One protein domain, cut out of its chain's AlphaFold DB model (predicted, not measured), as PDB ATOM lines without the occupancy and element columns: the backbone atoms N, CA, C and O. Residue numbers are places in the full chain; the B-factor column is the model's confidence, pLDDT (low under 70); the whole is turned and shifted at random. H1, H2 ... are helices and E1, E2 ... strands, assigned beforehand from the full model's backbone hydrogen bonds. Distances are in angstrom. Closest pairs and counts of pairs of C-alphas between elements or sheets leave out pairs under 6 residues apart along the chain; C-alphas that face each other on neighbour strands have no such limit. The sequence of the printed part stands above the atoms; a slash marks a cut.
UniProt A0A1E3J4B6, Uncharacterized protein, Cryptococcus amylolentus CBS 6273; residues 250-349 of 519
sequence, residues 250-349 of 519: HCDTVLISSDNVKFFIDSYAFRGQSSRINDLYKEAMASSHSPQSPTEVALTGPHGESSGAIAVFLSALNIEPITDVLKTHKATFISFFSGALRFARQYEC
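This is residues 250 to 349 of the 519 residues of an uncharacterized protein of Cryptococcus amylolentus CBS 6273 (UniProt A0A1E3J4B6). Look for two unequal halves along the longest axis: a small three-stranded sheet with H2 standing over its strand E3 at one edge and the short H1 grazing it, and a group of three helices in which H3 lies over the sheet's other edge strand, E2, while H4 and H5 pack on H3 and are clear of the sheet. H3 joins the halves, running along edge strand E2 on the same face as H2, while H5 crosses H3 and H4 folds back beside H3 at the far end. The 100 printed residues hold five named helices and three named strands, in the order E1 E2 H1 H2 E3 H3 H4 H5; the mixed sheet has the order E2 E1 E3, and the class is mixed, helices and strands. The whole is compact, with a radius of gyration of the C-alphas of 13.3 A, yet elongated in outline, spanning 41 by 26 by 23 A.

Start at the inner strand E1, residues 253 to 256. E2, residues 261 to 265, is its antiparallel neighbour and makes a hairpin with it; N 255 and O 263 are 2.9 A apart, within hydrogen-bond range. On the other side of E1, E3, residues 295 to 298, is parallel to it, with N 297 and O 254 at 2.8 A. H2, residues 275 to 287, is on the sheet over E3 and stands up from it, its line rising 43 degrees; their closest C-alphas, Ala 284 and Val 297, are 5.7 A apart. H1, residues 267 to 271, only grazes the sheet and touches H2 only at the corner, Arg 271 to Asn 278 at 4.7 A between C-alphas, with residues 277 to 281 of H2 alone. H3, residues 307 to 317, lies over E2 at a height over the sheet of 10.3 A, on the same face as H2, and runs along the strands, at 3 degrees to E2 on the local plane. H5, residues 333 to 346, touches H3 at a steep tilt of 67 degrees, the same way; the closest C-alphas, Ala 309 and Phe 336, are 4.3 A apart. H4, residues 322 to 327, forms a helical hairpin with H3, opposite ways at 36 degrees, only just steep, with C-alphas 315 and 322 closest at 5.6 A. H2 and H5 are apart. In the five helices every O i to N i+4 pair is within hydrogen-bond range.

Find C-alpha 253 at (16.680, -16.657, 30.470), where E1 begins; it spans 9.9 A, E2 12.9 A and E3 9.8 A. From C-alpha 275 at (20.242, -5.293, 18.574), H2 runs 18.5 A; H1 spans 5.8 A, H3 15.0 A and H4 9.0 A. H5, 19.7 A long, ends at C-alpha 346, (29.031, -12.047, 15.163).

The C-alphas farthest apart, of Pro 291 and Ala 331, are 41.0 A from each other. The printed part has no cut, and no link is long. Look for pLDDT under 70 at residues 289 to 293, 300 to 304, 321 and 323 to 332; the mean of the printed part is 79.2.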
ATOM      1  N   HIS A 250      16.571 -19.068  39.126       82.50
ATOM      2  CA  HIS A 250      15.666 -17.926  39.248       82.50
ATOM      3  C   HIS A 250      15.797 -16.910  38.109       82.50
ATOM      4  O   HIS A 250      14.941 -16.029  37.991       82.50
ATOM      5  N   CYS A 251      16.815 -17.037  37.258       83.25
ATOM      6  CA  CYS A 251      16.971 -16.195  36.081       83.25
ATOM      7  C   CYS A 251      15.851 -16.413  35.048       83.25
ATOM      8  O   CYS A 251      15.324 -17.512  34.868       83.25
ATOM      9  N   ASP A 252      15.515 -15.350  34.318       84.31
ATOM     10  CA  ASP A 252      14.429 -15.336  33.330       84.31
ATOM     11  C   ASP A 252      14.823 -15.921  31.958       84.31
ATOM     12  O   ASP A 252      13.956 -16.153  31.108       84.31
ATOM     13  N   THR A 253      16.118 -16.183  31.741       85.50
ATOM     14  CA  THR A 253      16.680 -16.657  30.470       85.50
ATOM     15  C   THR A 253      17.629 -17.828  30.671       85.50
ATOM     16  O   THR A 253      18.463 -17.830  31.577       85.50
ATOM     17  N   VAL A 254      17.555 -18.797  29.757       88.75
ATOM     18  CA  VAL A 254      18.501 -19.911  29.665       88.75
ATOM     19  C   VAL A 254      19.178 -19.883  28.302       88.75
ATOM     20  O   VAL A 254      18.520 -20.068  27.280       88.75
ATOM     21  N   LEU A 255      20.499 -19.702  28.271       87.62
ATOM     22  CA  LEU A 255      21.284 -19.924  27.058       87.62
ATOM     23  C   LEU A 255      21.679 -21.394  26.966       87.62
ATOM     24  O   LEU A 255      22.164 -21.970  27.941       87.62
ATOM     25  N   ILE A 256      21.515 -21.984  25.787       87.44
ATOM     26  CA  ILE A 256      21.954 -23.345  25.488       87.44
ATOM     27  C   ILE A 256      23.081 -23.248  24.469       87.44
ATOM     28  O   ILE A 256      22.860 -22.812  23.340       87.44
ATOM     29  N   SER A 257      24.292 -23.623  24.870       87.25
ATOM     30  CA  SER A 257      25.455 -23.626  23.985       87.25
ATOM     31  C   SER A 257      25.381 -24.727  22.924       87.25
ATOM     32  O   SER A 257      24.659 -25.714  23.067       87.25
ATOM     33  N   SER A 258      26.209 -24.602  21.886       84.00
ATOM     34  CA  SER A 258      26.320 -25.590  20.799       84.00
ATOM     35  C   SER A 258      26.777 -26.984  21.262       84.00
ATOM     36  O   SER A 258      26.445 -27.989  20.637       84.00
ATOM     37  N   ASP A 259      27.505 -27.062  22.379       83.12
ATOM     38  CA  ASP A 259      27.908 -28.296  23.068       83.12
ATOM     39  C   ASP A 259      26.925 -28.721  24.179       83.12
ATOM     40  O   ASP A 259      27.251 -29.568  25.012       83.12
ATOM     41  N   ASN A 260      25.702 -28.180  24.147       83.00
ATOM     42  CA  ASN A 260      24.559 -28.560  24.976       83.00
ATOM     43  C   ASN A 260      24.753 -28.299  26.486       83.00
ATOM     44  O   ASN A 260      24.421 -29.133  27.334       83.00
ATOM     45  N   VAL A 261      25.292 -27.125  26.829       84.62
ATOM     46  CA  VAL A 261      25.443 -26.640  28.209       84.62
ATOM     47  C   VAL A 261      24.476 -25.484  28.466       84.62
ATOM     48  O   VAL A 261      24.372 -24.565  27.654       84.62
ATOM     49  N   LYS A 262      23.772 -25.530  29.602       87.88
ATOM     50  CA  LYS A 262      22.813 -24.509  30.042       87.88
ATOM     51  C   LYS A 262      23.477 -23.453  30.921       87.88
ATOM     52  O   LYS A 262      24.172 -23.801  31.877       87.88
ATOM     53  N   PHE A 263      23.200 -22.189  30.619       87.44
ATOM     54  CA  PHE A 263      23.603 -21.019  31.397       87.44
ATOM     55  C   PHE A 263      22.357 -20.229  31.779       87.44
ATOM     56  O   PHE A 263      21.624 -19.781  30.898       87.44
ATOM     57  N   PHE A 264      22.131 -20.054  33.074       86.81
ATOM     58  CA  PHE A 264      21.052 -19.222  33.584       86.81
ATOM     59  C   PHE A 264      21.540 -17.780  33.744       86.81
ATOM     60  O   PHE A 264      22.562 -17.548  34.392       86.81
ATOM     61  N   ILE A 265      20.857 -16.832  33.096       87.50
ATOM     62  CA  ILE A 265      21.272 -15.423  33.053       87.50
ATOM     63  C   ILE A 265      20.083 -14.460  33.068       87.50
ATOM     64  O   ILE A 265      18.993 -14.794  32.603       87.50
ATOM     65  N   ASP A 266      20.330 -13.225  33.502       86.31
ATOM     66  CA  ASP A 266      19.349 -12.144  33.412       86.31
ATOM     67  C   ASP A 266      19.236 -11.596  31.979       86.31
ATOM     68  O   ASP A 266      20.203 -11.086  31.395       86.31
ATOM     69  N   SER A 267      18.021 -11.623  31.423       83.56
ATOM     70  CA  SER A 267      17.722 -11.180  30.055       83.56
ATOM     71  C   SER A 267      18.127  -9.731  29.816       83.56
ATOM     72  O   SER A 267      18.554  -9.374  28.719       83.56
ATOM     73  N   TYR A 268      18.003  -8.878  30.835       84.00
ATOM     74  CA  TYR A 268      18.217  -7.442  30.709       84.00
ATOM     75  C   TYR A 268      19.655  -7.106  30.295       84.00
ATOM     76  O   TYR A 268      19.866  -6.395  29.309       84.00
ATOM     77  N   ALA A 269      20.643  -7.656  31.007       81.38
ATOM     78  CA  ALA A 269      22.057  -7.395  30.743       81.38
ATOM     79  C   ALA A 269      22.490  -7.957  29.384       81.38
ATOM     80  O   ALA A 269      23.233  -7.303  28.648       81.38
ATOM     81  N   PHE A 270      21.973  -9.136  29.029       83.06
ATOM     82  CA  PHE A 270      22.287  -9.826  27.783       83.06
ATOM     83  C   PHE A 270      21.680  -9.128  26.559       83.06
ATOM     84  O   PHE A 270      22.387  -8.803  25.605       83.06
ATOM     85  N   ARG A 271      20.383  -8.796  26.605       84.94
ATOM     86  CA  ARG A 271      19.676  -8.084  25.525       84.94
ATOM     87  C   ARG A 271      20.200  -6.672  25.304       84.94
ATOM     88  O   ARG A 271      20.125  -6.166  24.187       84.94
ATOM     89  N   GLY A 272      20.718  -6.039  26.355       82.94
ATOM     90  CA  GLY A 272      21.300  -4.701  26.284       82.94
ATOM     91  C   GLY A 272      22.585  -4.617  25.455       82.94
ATOM     92  O   GLY A 272      22.966  -3.516  25.064       82.94
ATOM     93  N   GLN A 273      23.246  -5.743  25.154       82.50
ATOM     94  CA  GLN A 273      24.552  -5.729  24.484       82.50
ATOM     95  C   GLN A 273      24.490  -5.436  22.988       82.50
ATOM     96  O   GLN A 273      25.416  -4.825  22.448       82.50
ATOM     97  N   SER A 274      23.435  -5.873  22.297       86.88
ATOM     98  CA  SER A 274      23.271  -5.590  20.873       86.88
ATOM     99  C   SER A 274      21.838  -5.774  20.385       86.88
ATOM    100  O   SER A 274      21.050  -6.543  20.939       86.88
ATOM    101  N   SER A 275      21.511  -5.095  19.283       85.75
ATOM    102  CA  SER A 275      20.242  -5.293  18.574       85.75
ATOM    103  C   SER A 275      20.081  -6.735  18.097       85.75
ATOM    104  O   SER A 275      19.007  -7.301  18.259       85.75
ATOM    105  N   ARG A 276      21.160  -7.355  17.600       85.62
ATOM    106  CA  ARG A 276      21.162  -8.750  17.137       85.62
ATOM    107  C   ARG A 276      20.817  -9.744  18.241       85.62
ATOM    108  O   ARG A 276      20.027 -10.649  18.004       85.62
ATOM    109  N   ILE A 277      21.371  -9.571  19.443       85.50
ATOM    110  CA  ILE A 277      21.018 -10.418  20.593       85.50
ATOM    111  C   ILE A 277      19.564 -10.188  20.997       85.50
ATOM    112  O   ILE A 277      18.842 -11.136  21.291       85.50
ATOM    113  N   ASN A 278      19.109  -8.935  20.996       86.44
ATOM    114  CA  ASN A 278      17.722  -8.631  21.318       86.44
ATOM    115  C   ASN A 278      16.740  -9.240  20.303       86.44
ATOM    116  O   ASN A 278      15.664  -9.675  20.700       86.44
ATOM    117  N   ASP A 279      17.093  -9.291  19.019       86.50
ATOM    118  CA  ASP A 279      16.263  -9.921  17.991       86.50
ATOM    119  C   ASP A 279      16.263 -11.449  18.127       86.50
ATOM    120  O   ASP A 279      15.185 -12.038  18.161       86.50
ATOM    121  N   LEU A 280      17.424 -12.067  18.379       85.44
ATOM    122  CA  LEU A 280      17.526 -13.492  18.728       85.44
ATOM    123  C   LEU A 280      16.639 -13.844  19.934       85.44
ATOM    124  O   LEU A 280      15.918 -14.840  19.934       85.44
ATOM    125  N   TYR A 281      16.656 -12.999  20.964       85.38
ATOM    126  CA  TYR A 281      15.832 -13.189  22.153       85.38
ATOM    127  C   TYR A 281      14.330 -13.061  21.851       85.38
ATOM    128  O   TYR A 281      13.524 -13.830  22.370       85.38
ATOM    129  N   LYS A 282      13.923 -12.114  20.994       85.75
ATOM    130  CA  LYS A 282      12.516 -11.989  20.564       85.75
ATOM    131  C   LYS A 282      12.055 -13.199  19.757       85.75
ATOM    132  O   LYS A 282      10.919 -13.624  19.934       85.75
ATOM    133  N   GLU A 283      12.912 -13.741  18.896       85.50
ATOM    134  CA  GLU A 283      12.627 -14.964  18.138       85.50
ATOM    135  C   GLU A 283      12.423 -16.159  19.077       85.50
ATOM    136  O   GLU A 283      11.444 -16.890  18.935       85.50
ATOM    137  N   ALA A 284      13.278 -16.300  20.094       83.31
ATOM    138  CA  ALA A 284      13.135 -17.323  21.130       83.31
ATOM    139  C   ALA A 284      11.858 -17.146  21.975       83.31
ATOM    140  O   ALA A 284      11.173 -18.115  22.300       83.31
ATOM    141  N   MET A 285      11.475 -15.906  22.297       81.69
ATOM    142  CA  MET A 285      10.193 -15.646  22.960       81.69
ATOM    143  C   MET A 285       8.996 -16.004  22.072       81.69
ATOM    144  O   MET A 285       7.995 -16.500  22.578       81.69
ATOM    145  N   ALA A 286       9.082 -15.761  20.762       79.94
ATOM    146  CA  ALA A 286       8.006 -16.077  19.825       79.94
ATOM    147  C   ALA A 286       7.821 -17.591  19.622       79.94
ATOM    148  O   ALA A 286       6.711 -18.034  19.321       79.94
ATOM    149  N   SER A 287       8.885 -18.382  19.786       76.81
ATOM    150  CA  SER A 287       8.836 -19.845  19.706       76.81
ATOM    151  C   SER A 287       8.456 -20.519  21.030       76.81
ATOM    152  O   SER A 287       8.010 -21.667  21.018       76.81
ATOM    153  N   SER A 288       8.569 -19.819  22.163       71.75
ATOM    154  CA  SER A 288       8.155 -20.343  23.466       71.75
ATOM    155  C   SER A 288       6.628 -20.392  23.600       71.75
ATOM    156  O   SER A 288       5.920 -19.409  23.384       71.75
ATOM    157  N   HIS A 289       6.093 -21.553  23.984       58.75
ATOM    158  CA  HIS A 289       4.652 -21.783  24.161       58.75
ATOM    159  C   HIS A 289       4.183 -21.667  25.622       58.75
ATOM    160  O   HIS A 289       3.013 -21.919  25.911       58.75
ATOM    161  N   SER A 290       5.070 -21.281  26.547       59.66
ATOM    162  CA  SER A 290       4.762 -21.174  27.977       59.66
ATOM    163  C   SER A 290       5.270 -19.852  28.570       59.66
ATOM    164  O   SER A 290       6.478 -19.625  28.602       59.66
ATOM    165  N   PRO A 291       4.381 -18.994  29.104       59.44
ATOM    166  CA  PRO A 291       4.764 -17.747  29.769       59.44
ATOM    167  C   PRO A 291       5.320 -17.939  31.194       59.44
ATOM    168  O   PRO A 291       5.671 -16.957  31.837       59.44
ATOM    169  N   GLN A 292       5.368 -19.175  31.713       61.62
ATOM    170  CA  GLN A 292       5.828 -19.485  33.079       61.62
ATOM    171  C   GLN A 292       7.225 -20.121  33.142       61.62
ATOM    172  O   GLN A 292       7.758 -20.295  34.235       61.62
ATOM    173  N   SER A 293       7.815 -20.483  32.002       67.88
ATOM    174  CA  SER A 293       9.178 -21.020  31.925       67.88
ATOM    175  C   SER A 293      10.160 -19.944  31.459       67.88
ATOM    176  O   SER A 293       9.767 -19.101  30.650       67.88
ATOM    177  N   PRO A 294      11.426 -19.977  31.917       76.44
ATOM    178  CA  PRO A 294      12.446 -19.065  31.416       76.44
ATOM    179  C   PRO A 294      12.606 -19.220  29.898       76.44
ATOM    180  O   PRO A 294      12.409 -20.305  29.346       76.44
ATOM    181  N   THR A 295      12.938 -18.123  29.217       82.12
ATOM    182  CA  THR A 295      13.089 -18.122  27.755       82.12
ATOM    183  C   THR A 295      14.356 -18.889  27.388       82.12
ATOM    184  O   THR A 295      15.455 -18.484  27.769       82.12
ATOM    185  N   GLU A 296      14.217 -19.994  26.654       85.44
ATOM    186  CA  GLU A 296      15.361 -20.783  26.190       85.44
ATOM    187  C   GLU A 296      15.876 -20.241  24.849       85.44
ATOM    188  O   GLU A 296      15.156 -20.211  23.853       85.44
ATOM    189  N   VAL A 297      17.144 -19.827  24.816       83.94
ATOM    190  CA  VAL A 297      17.830 -19.345  23.614       83.94
ATOM    191  C   VAL A 297      18.902 -20.360  23.229       83.94
ATOM    192  O   VAL A 297      19.913 -20.502  23.919       83.94
ATOM    193  N   ALA A 298      18.691 -21.068  22.121       83.94
ATOM    194  CA  ALA A 298      19.654 -22.032  21.600       83.94
ATOM    195  C   ALA A 298      20.670 -21.359  20.666       83.94
ATOM    196  O   ALA A 298      20.302 -20.701  19.694       83.94
ATOM    197  N   LEU A 299      21.954 -21.561  20.956       82.25
ATOM    198  CA  LEU A 299      23.094 -21.066  20.193       82.25
ATOM    199  C   LEU A 299      23.667 -22.229  19.364       82.25
ATOM    200  O   LEU A 299      24.421 -23.063  19.867       82.25
ATOM    201  N   THR A 300      23.230 -22.343  18.106       69.88
ATOM    202  CA  THR A 300      23.556 -23.465  17.200       69.88
ATOM    203  C   THR A 300      24.612 -23.129  16.142       69.88
ATOM    204  O   THR A 300      24.810 -23.883  15.188       69.88
ATOM    205  N   GLY A 301      25.264 -21.978  16.249       62.81
ATOM    206  CA  GLY A 301      26.259 -21.492  15.308       62.81
ATOM    207  C   GLY A 301      27.532 -22.350  15.297       62.81
ATOM    208  O   GLY A 301      27.981 -22.836  16.336       62.81
ATOM    209  N   PRO A 302      28.169 -22.528  14.124       55.47
ATOM    210  CA  PRO A 302      29.319 -23.418  13.972       55.47
ATOM    211  C   PRO A 302      30.603 -22.897  14.644       55.47
ATOM    212  O   PRO A 302      31.559 -23.661  14.810       55.47
ATOM    213  N   HIS A 303      30.676 -21.609  15.009       62.28
ATOM    214  CA  HIS A 303      31.912 -20.962  15.457       62.28
ATOM    215  C   HIS A 303      31.674 -19.972  16.609       62.28
ATOM    216  O   HIS A 303      31.000 -18.971  16.432       62.28
ATOM    217  N   GLY A 304      32.301 -20.206  17.768       63.47
ATOM    218  CA  GLY A 304      32.291 -19.263  18.904       63.47
ATOM    219  C   GLY A 304      31.158 -19.450  19.918       63.47
ATOM    220  O   GLY A 304      31.187 -18.821  20.967       63.47
ATOM    221  N   GLU A 305      30.221 -20.364  19.669       80.94
ATOM    222  CA  GLU A 305      29.050 -20.639  20.524       80.94
ATOM    223  C   GLU A 305      29.238 -21.877  21.430       80.94
ATOM    224  O   GLU A 305      28.281 -22.525  21.856       80.94
ATOM    225  N   SER A 306      30.488 -22.255  21.712       83.62
ATOM    226  CA  SER A 306      30.821 -23.306  22.688       83.62
ATOM    227  C   SER A 306      30.636 -22.806  24.121       83.62
ATOM    228  O   SER A 306      30.880 -21.625  24.380       83.62
ATOM    229  N   SER A 307      30.347 -23.700  25.065       83.50
ATOM    230  CA  SER A 307      30.204 -23.379  26.491       83.50
ATOM    231  C   SER A 307      31.356 -22.533  27.048       83.50
ATOM    232  O   SER A 307      31.114 -21.509  27.678       83.50
ATOM    233  N   GLY A 308      32.612 -22.885  26.751       80.69
ATOM    234  CA  GLY A 308      33.777 -22.131  27.225       80.69
ATOM    235  C   GLY A 308      33.876 -20.710  26.656       80.69
ATOM    236  O   GLY A 308      34.276 -19.786  27.358       80.69
ATOM    237  N   ALA A 309      33.476 -20.506  25.400       84.94
ATOM    238  CA  ALA A 309      33.435 -19.177  24.787       84.94
ATOM    239  C   ALA A 309      32.314 -18.310  25.381       84.94
ATOM    240  O   ALA A 309      32.532 -17.132  25.666       84.94
ATOM    241  N   ILE A 310      31.144 -18.907  25.623       87.50
ATOM    242  CA  ILE A 310      30.010 -18.239  26.271       87.50
ATOM    243  C   ILE A 310      30.364 -17.868  27.713       87.50
ATOM    244  O   ILE A 310      30.110 -16.742  28.118       87.50
ATOM    245  N   ALA A 311      31.033 -18.750  28.459       85.56
ATOM    246  CA  ALA A 311      31.516 -18.453  29.807       85.56
ATOM    247  C   ALA A 311      32.435 -17.218  29.829       85.56
ATOM    248  O   ALA A 311      32.219 -16.296  30.608       85.56
ATOM    249  N   VAL A 312      33.418 -17.150  28.924       84.50
ATOM    250  CA  VAL A 312      34.315 -15.985  28.809       84.50
ATOM    251  C   VAL A 312      33.548 -14.713  28.427       84.50
ATOM    252  O   VAL A 312      33.831 -13.640  28.961       84.50
ATOM    253  N   PHE A 313      32.570 -14.820  27.526       88.12
ATOM    254  CA  PHE A 313      31.696 -13.707  27.155       88.12
ATOM    255  C   PHE A 313      30.868 -13.202  28.346       88.12
ATOM    256  O   PHE A 313      30.813 -11.996  28.578       88.12
ATOM    257  N   LEU A 314      30.263 -14.104  29.122       87.19
ATOM    258  CA  LEU A 314      29.456 -13.760  30.292       87.19
ATOM    259  C   LEU A 314      30.302 -13.161  31.422       87.19
ATOM    260  O   LEU A 314      29.867 -12.207  32.061       87.19
ATOM    261  N   SER A 315      31.536 -13.625  31.623       85.12
ATOM    262  CA  SER A 315      32.457 -12.968  32.560       85.12
ATOM    263  C   SER A 315      32.799 -11.546  32.133       85.12
ATOM    264  O   SER A 315      32.816 -10.644  32.967       85.12
ATOM    265  N   ALA A 316      33.022 -11.314  30.834       85.00
ATOM    266  CA  ALA A 316      33.234  -9.963  30.318       85.00
ATOM    267  C   ALA A 316      31.979  -9.082  30.474       85.00
ATOM    268  O   ALA A 316      32.102  -7.889  30.742       85.00
ATOM    269  N   LEU A 317      30.783  -9.668  30.345       85.06
ATOM    270  CA  LEU A 317      29.501  -8.991  30.547       85.06
ATOM    271  C   LEU A 317      29.285  -8.570  32.007       85.06
ATOM    272  O   LEU A 317      28.874  -7.439  32.260       85.06
ATOM    273  N   ASN A 318      29.601  -9.455  32.952       80.94
ATOM    274  CA  ASN A 318      29.449  -9.213  34.388       80.94
ATOM    275  C   ASN A 318      30.621  -8.425  35.000       80.94
ATOM    276  O   ASN A 318      30.610  -8.151  36.198       80.94
ATOM    277  N   ILE A 319      31.625  -8.047  34.195       71.62
ATOM    278  CA  ILE A 319      32.864  -7.388  34.651       71.62
ATOM    279  C   ILE A 319      33.573  -8.235  35.726       71.62
ATOM    280  O   ILE A 319      34.230  -7.739  36.640       71.62
ATOM    281  N   GLU A 320      33.435  -9.552  35.623       73.06
ATOM    282  CA  GLU A 320      34.172 -10.477  36.465       73.06
ATOM    283  C   GLU A 320      35.608 -10.603  35.953       73.06
ATOM    284  O   GLU A 320      35.862 -10.443  34.749       73.06
ATOM    285  N   PRO A 321      36.580 -10.893  36.837       67.44
ATOM    286  CA  PRO A 321      37.949 -11.128  36.418       67.44
ATOM    287  C   PRO A 321      37.969 -12.325  35.472       67.44
ATOM    288  O   PRO A 321      37.924 -13.476  35.908       67.44
ATOM    289  N   ILE A 322      38.071 -12.037  34.166       70.31
ATOM    290  CA  ILE A 322      38.079 -13.049  33.104       70.31
ATOM    291  C   ILE A 322      39.044 -14.161  33.516       70.31
ATOM    292  O   ILE A 322      38.649 -15.320  33.512       70.31
ATOM    293  N   THR A 323      40.229 -13.789  34.028       66.06
ATOM    294  CA  THR A 323      41.306 -14.657  34.540       66.06
ATOM    295  C   THR A 323      40.859 -15.826  35.409       66.06
ATOM    296  O   THR A 323      41.498 -16.874  35.346       66.06
ATOM    297  N   ASP A 324      39.801 -15.695  36.203       65.88
ATOM    298  CA  ASP A 324      39.364 -16.761  37.107       65.88
ATOM    299  C   ASP A 324      38.599 -17.868  36.369       65.88
ATOM    300  O   ASP A 324      38.833 -19.052  36.625       65.88
ATOM    301  N   VAL A 325      37.821 -17.522  35.340       61.41
ATOM    302  CA  VAL A 325      37.267 -18.502  34.387       61.41
ATOM    303  C   VAL A 325      38.386 -19.172  33.580       61.41
ATOM    304  O   VAL A 325      38.319 -20.364  33.275       61.41
ATOM    305  N   LEU A 326      39.478 -18.446  33.311       60.28
ATOM    306  CA  LEU A 326      40.605 -18.921  32.489       60.28
ATOM    307  C   LEU A 326      41.559 -19.853  33.247       60.28
ATOM    308  O   LEU A 326      42.111 -20.779  32.649       60.28
ATOM    309  N   LYS A 327      41.747 -19.653  34.561       61.03
ATOM    310  CA  LYS A 327      42.591 -20.515  35.415       61.03
ATOM    311  C   LYS A 327      42.100 -21.963  35.441       61.03
ATOM    312  O   LYS A 327      42.918 -22.875  35.566       61.03
ATOM    313  N   THR A 328      40.797 -22.170  35.274       61.47
ATOM    314  CA  THR A 328      40.143 -23.484  35.321       61.47
ATOM    315  C   THR A 328      40.473 -24.356  34.099       61.47
ATOM    316  O   THR A 328      40.493 -25.580  34.208       61.47
ATOM    317  N   HIS A 329      40.815 -23.755  32.947       58.56
ATOM    318  CA  HIS A 329      40.993 -24.474  31.675       58.56
ATOM    319  C   HIS A 329      42.191 -23.976  30.843       58.56
ATOM    320  O   HIS A 329      42.042 -23.559  29.695       58.56
ATOM    321  N   LYS A 330      43.411 -24.075  31.393       60.25
ATOM    322  CA  LYS A 330      44.651 -23.573  30.755       60.25
ATOM    323  C   LYS A 330      44.883 -24.055  29.311       60.25
ATOM    324  O   LYS A 330      45.376 -23.285  28.496       60.25
ATOM    325  N   ALA A 331      44.543 -25.305  28.980       59.66
ATOM    326  CA  ALA A 331      44.850 -25.898  27.669       59.66
ATOM    327  C   ALA A 331      43.915 -25.441  26.532       59.66
ATOM    328  O   ALA A 331      44.341 -25.350  25.386       59.66
ATOM    329  N   THR A 332      42.654 -25.128  26.837       68.62
ATOM    330  CA  THR A 332      41.631 -24.688  25.864       68.62
ATOM    331  C   THR A 332      41.347 -23.191  25.963       68.62
ATOM    332  O   THR A 332      40.413 -22.669  25.349       68.62
ATOM    333  N   PHE A 333      42.173 -22.477  26.725       71.81
ATOM    334  CA  PHE A 333      41.963 -21.079  27.047       71.81
ATOM    335  C   PHE A 333      41.953 -20.179  25.799       71.81
ATOM    336  O   PHE A 333      40.982 -19.462  25.557       71.81
ATOM    337  N   ILE A 334      42.990 -20.270  24.958       75.75
ATOM    338  CA  ILE A 334      43.106 -19.478  23.722       75.75
ATOM    339  C   ILE A 334      41.911 -19.730  22.794       75.75
ATOM    340  O   ILE A 334      41.378 -18.793  22.200       75.75
ATOM    341  N   SER A 335      41.457 -20.984  22.682       78.38
ATOM    342  CA  SER A 335      40.288 -21.323  21.866       78.38
ATOM    343  C   SER A 335      38.994 -20.727  22.415       78.38
ATOM    344  O   SER A 335      38.188 -20.244  21.626       78.38
ATOM    345  N   PHE A 336      38.804 -20.700  23.737       82.44
ATOM    346  CA  PHE A 336      37.616 -20.108  24.355       82.44
ATOM    347  C   PHE A 336      37.607 -18.586  24.234       82.44
ATOM    348  O   PHE A 336      36.593 -18.027  23.830       82.44
ATOM    349  N   PHE A 337      38.738 -17.917  24.476       84.88
ATOM    350  CA  PHE A 337      38.839 -16.465  24.306       84.88
ATOM    351  C   PHE A 337      38.672 -16.049  22.837       84.88
ATOM    352  O   PHE A 337      37.909 -15.138  22.528       84.88
ATOM    353  N   SER A 338      39.314 -16.768  21.907       83.62
ATOM    354  CA  SER A 338      39.109 -16.579  20.463       83.62
ATOM    355  C   SER A 338      37.646 -16.811  20.066       83.62
ATOM    356  O   SER A 338      37.086 -16.043  19.284       83.62
ATOM    357  N   GLY A 339      37.000 -17.835  20.635       83.50
ATOM    358  CA  GLY A 339      35.577 -18.103  20.451       83.50
ATOM    359  C   GLY A 339      34.689 -16.968  20.961       83.50
ATOM    360  O   GLY A 339      33.792 -16.541  20.242       83.50
ATOM    361  N   ALA A 340      34.980 -16.425  22.144       87.44
ATOM    362  CA  ALA A 340      34.229 -15.326  22.747       87.44
ATOM    363  C   ALA A 340      34.348 -14.028  21.931       87.44
ATOM    364  O   ALA A 340      33.355 -13.337  21.716       87.44
ATOM    365  N   LEU A 341      35.540 -13.736  21.395       87.31
ATOM    366  CA  LEU A 341      35.757 -12.624  20.465       87.31
ATOM    367  C   LEU A 341      34.954 -12.798  19.168       87.31
ATOM    368  O   LEU A 341      34.317 -11.853  18.699       87.31
ATOM    369  N   ARG A 342      34.937 -14.015  18.604       85.19
ATOM    370  CA  ARG A 342      34.130 -14.341  17.415       85.19
ATOM    371  C   ARG A 342      32.639 -14.176  17.690       85.19
ATOM    372  O   ARG A 342      31.964 -13.538  16.888       85.19
ATOM    373  N   PHE A 343      32.162 -14.666  18.833       86.44
ATOM    374  CA  PHE A 343      30.781 -14.500  19.280       86.44
ATOM    375  C   PHE A 343      30.417 -13.016  19.410       86.44
ATOM    376  O   PHE A 343      29.481 -12.538  18.770       86.44
ATOM    377  N   ALA A 344      31.212 -12.243  20.154       87.12
ATOM    378  CA  ALA A 344      30.981 -10.813  20.336       87.12
ATOM    379  C   ALA A 344      30.986 -10.045  19.001       87.12
ATOM    380  O   ALA A 344      30.202  -9.115  18.831       87.12
ATOM    381  N   ARG A 345      31.811 -10.447  18.024       84.25
ATOM    382  CA  ARG A 345      31.818  -9.857  16.676       84.25
ATOM    383  C   ARG A 345      30.585 -10.248  15.861       84.25
ATOM    384  O   ARG A 345      29.970  -9.373  15.258       84.25
ATOM    385  N   GLN A 346      30.215 -11.527  15.858       84.56
ATOM    386  CA  GLN A 346      29.031 -12.047  15.163       84.56
ATOM    387  C   GLN A 346      27.758 -11.335  15.624       84.56
ATOM    388  O   GLN A 346      26.920 -10.951  14.806       84.56
ATOM    389  N   TYR A 347      27.651 -11.101  16.928       85.50
ATOM    390  CA  TYR A 347      26.516 -10.433  17.549       85.50
ATOM    391  C   TYR A 347      26.729  -8.930  17.768       85.50
ATOM    392  O   TYR A 347      25.908  -8.304  18.430       85.50
ATOM    393  N   GLU A 348      27.788  -8.329  17.220       85.25
ATOM    394  CA  GLU A 348      28.069  -6.884  17.275       85.25
ATOM    395  C   GLU A 348      28.103  -6.272  18.697       85.25
ATOM    396  O   GLU A 348      27.758  -5.109  18.912       85.25
ATOM    397  N   CYS A 349      28.564  -7.036  19.687       86.38
ATOM    398  CA  CYS A 349      28.683  -6.630  21.090       86.38
ATOM    399  C   CYS A 349      29.904  -5.720  21.304       86.38
ATOM    400  O   CYS A 349      30.941  -6.144  21.819       86.38
TER     401      CYS A 349